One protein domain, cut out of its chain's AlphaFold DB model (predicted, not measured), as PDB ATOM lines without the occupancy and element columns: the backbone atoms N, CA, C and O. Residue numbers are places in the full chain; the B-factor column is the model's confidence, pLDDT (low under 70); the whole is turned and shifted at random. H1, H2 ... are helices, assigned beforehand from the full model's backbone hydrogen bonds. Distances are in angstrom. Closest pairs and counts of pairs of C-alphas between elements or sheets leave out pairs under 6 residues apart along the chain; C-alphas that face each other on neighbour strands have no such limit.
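This is residues 492 to 538 of the 540 residues of an uncharacterized protein of Acyrthosiphon pisum (UniProt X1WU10). Two helices, H1 and then H2, meet near their ends in an open corner like a wide V, and a tail of residues 528 to 538 follows at the far end of H2. Residues 492 to 502 of H1 stick out as one arm, and residues 519 to 526 of H2 belong to the other. The printed part has 47 residues, with two named helices and no named strand; its class is all helix. It is loose, with a radius of gyration of the C-alphas of 12.9 A, and flat, spanning 34 by 27 by 14 A.

H1, residues 492 to 506, begins at C-alpha 492 (138.457, 138.618, 100.295) and is 20.3 A long from first to last C-alpha. H2, residues 511 to 527, is 24.7 A long and ends at C-alpha 527 (141.689, 119.241, 84.135).

H1 and H2 are close but not clearly touching; their closest C-alphas, of Asn 504 and Lys 514, are 6.5 A apart. They run opposite ways at a steep tilt of 59 degrees. In both helices every O i to N i+4 pair is within hydrogen-bond range.

The C-alphas farthest apart, of Asp 510 and Ser 534, are 34.6 A apart. The printed part has no cut, and the link from H1 to H2 is tight. Residues 529 to 534 stand free. Mean pLDDT of the printed part is 72.4; residues 492 to 499, 536 and 538 are under 70.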
ATOM      1  N   THR A 492     138.290 139.797 101.149       43.28
ATOM      2  CA  THR A 492     138.457 138.618 100.295       43.28
ATOM      3  C   THR A 492     137.256 138.373  99.381       43.28
ATOM      4  O   THR A 492     137.459 138.310  98.173       43.28
ATOM      5  N   ALA A 493     136.010 138.321  99.872       49.16
ATOM      6  CA  ALA A 493     134.867 138.124  98.975       49.16
ATOM      7  C   ALA A 493     134.503 139.390  98.187       49.16
ATOM      8  O   ALA A 493     134.071 139.269  97.050       49.16
ATOM      9  N   GLU A 494     134.701 140.601  98.724       50.78
ATOM     10  CA  GLU A 494     134.542 141.825  97.924       50.78
ATOM     11  C   GLU A 494     135.604 141.901  96.825       50.78
ATOM     12  O   GLU A 494     135.264 142.252  95.698       50.78
ATOM     13  N   ARG A 495     136.865 141.525  97.103       54.00
ATOM     14  CA  ARG A 495     137.889 141.398  96.054       54.00
ATOM     15  C   ARG A 495     137.546 140.288  95.077       54.00
ATOM     16  O   ARG A 495     137.712 140.523  93.896       54.00
ATOM     17  N   ALA A 496     137.038 139.138  95.517       51.38
ATOM     18  CA  ALA A 496     136.648 138.053  94.618       51.38
ATOM     19  C   ALA A 496     135.467 138.453  93.722       51.38
ATOM     20  O   ALA A 496     135.523 138.255  92.514       51.38
ATOM     21  N   VAL A 497     134.428 139.081  94.282       57.28
ATOM     22  CA  VAL A 497     133.286 139.605  93.520       57.28
ATOM     23  C   VAL A 497     133.744 140.699  92.568       57.28
ATOM     24  O   VAL A 497     133.394 140.649  91.399       57.28
ATOM     25  N   LYS A 498     134.571 141.645  93.022       67.56
ATOM     26  CA  LYS A 498     135.097 142.710  92.166       67.56
ATOM     27  C   LYS A 498     136.004 142.164  91.064       67.56
ATOM     28  O   LYS A 498     135.867 142.582  89.923       67.56
ATOM     29  N   LEU A 499     136.883 141.216  91.381       69.69
ATOM     30  CA  LEU A 499     137.732 140.521  90.414       69.69
ATOM     31  C   LEU A 499     136.864 139.796  89.386       69.69
ATOM     32  O   LEU A 499     137.147 139.862  88.199       69.69
ATOM     33  N   MET A 500     135.785 139.153  89.827       71.62
ATOM     34  CA  MET A 500     134.847 138.465  88.950       71.62
ATOM     35  C   MET A 500     134.026 139.437  88.095       71.62
ATOM     36  O   MET A 500     133.798 139.176  86.919       71.62
ATOM     37  N   GLU A 501     133.592 140.570  88.646       74.25
ATOM     38  CA  GLU A 501     132.915 141.644  87.910       74.25
ATOM     39  C   GLU A 501     133.844 142.261  86.852       74.25
ATOM     40  O   GLU A 501     133.442 142.465  85.703       74.25
ATOM     41  N   GLU A 502     135.103 142.518  87.213       78.25
ATOM     42  CA  GLU A 502     136.142 142.996  86.301       78.25
ATOM     43  C   GLU A 502     136.448 141.938  85.232       78.25
ATOM     44  O   GLU A 502     136.417 142.246  84.042       78.25
ATOM     45  N   TYR A 503     136.627 140.673  85.608       74.12
ATOM     46  CA  TYR A 503     136.844 139.562  84.677       74.12
ATOM     47  C   TYR A 503     135.680 139.413  83.685       74.12
ATOM     48  O   TYR A 503     135.890 139.431  82.470       74.12
ATOM     49  N   ASN A 504     134.442 139.387  84.190       73.06
ATOM     50  CA  ASN A 504     133.220 139.294  83.385       73.06
ATOM     51  C   ASN A 504     133.023 140.489  82.440       73.06
ATOM     52  O   ASN A 504     132.273 140.371  81.473       73.06
ATOM     53  N   SER A 505     133.647 141.637  82.711       76.81
ATOM     54  CA  SER A 505     133.580 142.827  81.853       76.81
ATOM     55  C   SER A 505     134.798 143.008  80.944       76.81
ATOM     56  O   SER A 505     134.751 143.837  80.037       76.81
ATOM     57  N   THR A 506     135.865 142.227  81.140       76.25
ATOM     58  CA  THR A 506     137.127 142.381  80.400       76.25
ATOM     59  C   THR A 506     137.089 141.712  79.025       76.25
ATOM     60  O   THR A 506     137.620 142.269  78.067       76.25
ATOM     61  N   LEU A 507     136.485 140.523  78.910       72.31
ATOM     62  CA  LEU A 507     136.589 139.702  77.694       72.31
ATOM     63  C   LEU A 507     135.482 139.971  76.667       72.31
ATOM     64  O   LEU A 507     135.762 140.097  75.478       72.31
ATOM     65  N   THR A 508     134.225 140.044  77.104       75.56
ATOM     66  CA  THR A 508     133.074 140.234  76.209       75.56
ATOM     67  C   THR A 508     131.900 140.877  76.942       75.56
ATOM     68  O   THR A 508     131.728 140.710  78.150       75.56
ATOM     69  N   LEU A 509     131.083 141.636  76.207       77.88
ATOM     70  CA  LEU A 509     129.837 142.221  76.711       77.88
ATOM     71  C   LEU A 509     128.617 141.331  76.424       77.88
ATOM     72  O   LEU A 509     127.545 141.613  76.954       77.88
ATOM     73  N   ASP A 510     128.781 140.276  75.622       81.31
ATOM     74  CA  ASP A 510     127.721 139.330  75.275       81.31
ATOM     75  C   ASP A 510     127.498 138.293  76.391       81.31
ATOM     76  O   ASP A 510     128.439 137.644  76.849       81.31
ATOM     77  N   GLU A 511     126.253 138.147  76.852       77.69
ATOM     78  CA  GLU A 511     125.924 137.294  78.006       77.69
ATOM     79  C   GLU A 511     126.063 135.792  77.715       77.69
ATOM     80  O   GLU A 511     126.479 135.046  78.602       77.69
ATOM     81  N   GLU A 512     125.778 135.332  76.491       77.88
ATOM     82  CA  GLU A 512     125.959 133.916  76.133       77.88
ATOM     83  C   GLU A 512     127.446 133.547  76.116       77.88
ATOM     84  O   GLU A 512     127.850 132.528  76.684       77.88
ATOM     85  N   GLN A 513     128.290 134.413  75.550       76.88
ATOM     86  CA  GLN A 513     129.737 134.211  75.563       76.88
ATOM     87  C   GLN A 513     130.326 134.256  76.977       76.88
ATOM     88  O   GLN A 513     131.216 133.459  77.276       76.88
ATOM     89  N   LYS A 514     129.829 135.125  77.871       79.44
ATOM     90  CA  LYS A 514     130.261 135.136  79.282       79.44
ATOM     91  C   LYS A 514     130.019 133.790  79.955       79.44
ATOM     92  O   LYS A 514     130.928 133.250  80.581       79.44
ATOM     93  N   GLN A 515     128.816 133.234  79.808       76.12
ATOM     94  CA  GLN A 515     128.484 131.934  80.399       76.12
ATOM     95  C   GLN A 515     129.365 130.818  79.831       76.12
ATOM     96  O   GLN A 515     129.834 129.963  80.583       76.12
ATOM     97  N   PHE A 516     129.644 130.855  78.525       80.44
ATOM     98  CA  PHE A 516     130.522 129.883  77.881       80.44
ATOM     99  C   PHE A 516     131.965 129.964  78.395       80.44
ATOM    100  O   PHE A 516     132.549 128.938  78.728       80.44
ATOM    101  N   ILE A 517     132.520 131.172  78.539       78.12
ATOM    102  CA  ILE A 517     133.874 131.383  79.072       78.12
ATOM    103  C   ILE A 517     133.992 130.825  80.490       78.12
ATOM    104  O   ILE A 517     134.953 130.120  80.786       78.12
ATOM    105  N   LEU A 518     133.011 131.091  81.358       78.56
ATOM    106  CA  LEU A 518     133.025 130.559  82.723       78.56
ATOM    107  C   LEU A 518     132.984 129.035  82.746       78.56
ATOM    108  O   LEU A 518     133.714 128.425  83.522       78.56
ATOM    109  N   LYS A 519     132.196 128.428  81.855       79.56
ATOM    110  CA  LYS A 519     132.160 126.975  81.699       79.56
ATOM    111  C   LYS A 519     133.509 126.431  81.224       79.56
ATOM    112  O   LYS A 519     134.009 125.483  81.811       79.56
ATOM    113  N   CYS A 520     134.140 127.065  80.235       79.56
ATOM    114  CA  CYS A 520     135.475 126.678  79.777       79.56
ATOM    115  C   CYS A 520     136.527 126.789  80.885       79.56
ATOM    116  O   CYS A 520     137.342 125.887  81.030       79.56
ATOM    117  N   VAL A 521     136.505 127.861  81.684       76.75
ATOM    118  CA  VAL A 521     137.430 128.032  82.816       76.75
ATOM    119  C   VAL A 521     137.186 126.978  83.891       76.75
ATOM    120  O   VAL A 521     138.144 126.452  84.447       76.75
ATOM    121  N   GLN A 522     135.925 126.659  84.187       79.69
ATOM    122  CA  GLN A 522     135.583 125.625  85.159       79.69
ATOM    123  C   GLN A 522     136.062 124.245  84.702       79.69
ATOM    124  O   GLN A 522     136.698 123.551  85.485       79.69
ATOM    125  N   GLU A 523     135.807 123.864  83.449       81.25
ATOM    126  CA  GLU A 523     136.290 122.593  82.894       81.25
ATOM    127  C   GLU A 523     137.824 122.556  82.841       81.25
ATOM    128  O   GLU A 523     138.432 121.586  83.274       81.25
ATOM    129  N   HIS A 524     138.472 123.654  82.439       78.81
ATOM    130  CA  HIS A 524     139.930 123.761  82.476       78.81
ATOM    131  C   HIS A 524     140.488 123.610  83.897       78.81
ATOM    132  O   HIS A 524     141.542 123.018  84.069       78.81
ATOM    133  N   ARG A 525     139.808 124.123  84.928       76.00
ATOM    134  CA  ARG A 525     140.231 123.948  86.328       76.00
ATOM    135  C   ARG A 525     139.993 122.545  86.876       76.00
ATOM    136  O   ARG A 525     140.628 122.192  87.853       76.00
ATOM    137  N   LYS A 526     139.092 121.757  86.286       78.94
ATOM    138  CA  LYS A 526     138.977 120.331  86.621       78.94
ATOM    139  C   LYS A 526     140.140 119.534  86.037       78.94
ATOM    140  O   LYS A 526     140.633 118.630  86.687       78.94
ATOM    141  N   ILE A 527     140.562 119.888  84.823       75.44
ATOM    142  CA  ILE A 527     141.689 119.241  84.135       75.44
ATOM    143  C   ILE A 527     143.021 119.669  84.767       75.44
ATOM    144  O   ILE A 527     143.918 118.858  84.938       75.44
ATOM    145  N   TYR A 528     143.132 120.945  85.140       77.94
ATOM    146  CA  TYR A 528     144.316 121.535  85.754       77.94
ATOM    147  C   TYR A 528     143.939 122.125  87.125       77.94
ATOM    148  O   TYR A 528     143.651 123.328  87.209       77.94
ATOM    149  N   PRO A 529     143.862 121.288  88.179       72.38
ATOM    150  CA  PRO A 529     143.395 121.700  89.506       72.38
ATOM    151  C   PRO A 529     144.343 122.680  90.204       72.38
ATOM    152  O   PRO A 529     143.891 123.542  90.962       72.38
ATOM    153  N   ASP A 530     145.636 122.613  89.896       71.50
ATOM    154  CA  ASP A 530     146.658 123.477  90.471       71.50
ATOM    155  C   ASP A 530     147.449 124.256  89.400       71.50
ATOM    156  O   ASP A 530     147.206 124.178  88.193       71.50
ATOM    157  N   CYS A 531     148.381 125.088  89.864       73.44
ATOM    158  CA  CYS A 531     149.276 125.866  89.007       73.44
ATOM    159  C   CYS A 531     150.673 125.234  88.892       73.44
ATOM    160  O   CYS A 531     151.612 125.925  88.479       73.44
ATOM    161  N   LYS A 532     150.840 123.957  89.274       74.31
ATOM    162  CA  LYS A 532     152.134 123.276  89.202       74.31
ATOM    163  C   LYS A 532     152.509 123.064  87.738       74.31
ATOM    164  O   LYS A 532     151.679 122.842  86.853       74.31
ATOM    165  N   LYS A 533     153.808 123.165  87.460       71.31
ATOM    166  CA  LYS A 533     154.341 123.028  86.099       71.31
ATOM    167  C   LYS A 533     154.087 121.629  85.526       71.31
ATOM    168  O   LYS A 533     153.872 121.530  84.325       71.31
ATOM    169  N   SER A 534     154.099 120.598  86.370       75.94
ATOM    170  CA  SER A 534     153.762 119.211  86.026       75.94
ATOM    171  C   SER A 534     152.319 119.093  85.531       75.94
ATOM    172  O   SER A 534     152.081 118.610  84.426       75.94
ATOM    173  N   THR A 535     151.375 119.643  86.289       72.00
ATOM    174  CA  THR A 535     149.945 119.643  85.973       72.00
ATOM    175  C   THR A 535     149.668 120.387  84.670       72.00
ATOM    176  O   THR A 535     149.065 119.842  83.752       72.00
ATOM    177  N   LEU A 536     150.213 121.598  84.504       69.56
ATOM    178  CA  LEU A 536     150.038 122.409  83.287       69.56
ATOM    179  C   LEU A 536     150.720 121.832  82.032       69.56
ATOM    180  O   LEU A 536     150.508 122.344  80.931       69.56
ATOM    181  N   GLN A 537     151.567 120.810  82.179       73.00
ATOM    182  CA  GLN A 537     152.212 120.113  81.065       73.00
ATOM    183  C   GLN A 537     151.399 118.928  80.532       73.00
ATOM    184  O   GLN A 537     151.718 118.444  79.443       73.00
ATOM    185  N   GLN A 538     150.348 118.488  81.235       67.75
ATOM    186  CA  GLN A 538     149.442 117.457  80.729       67.75
ATOM    187  C   GLN A 538     148.729 117.977  79.470       67.75
ATOM    188  O   GLN A 538     148.114 119.044  79.476       67.75
TER     189      GLN A 538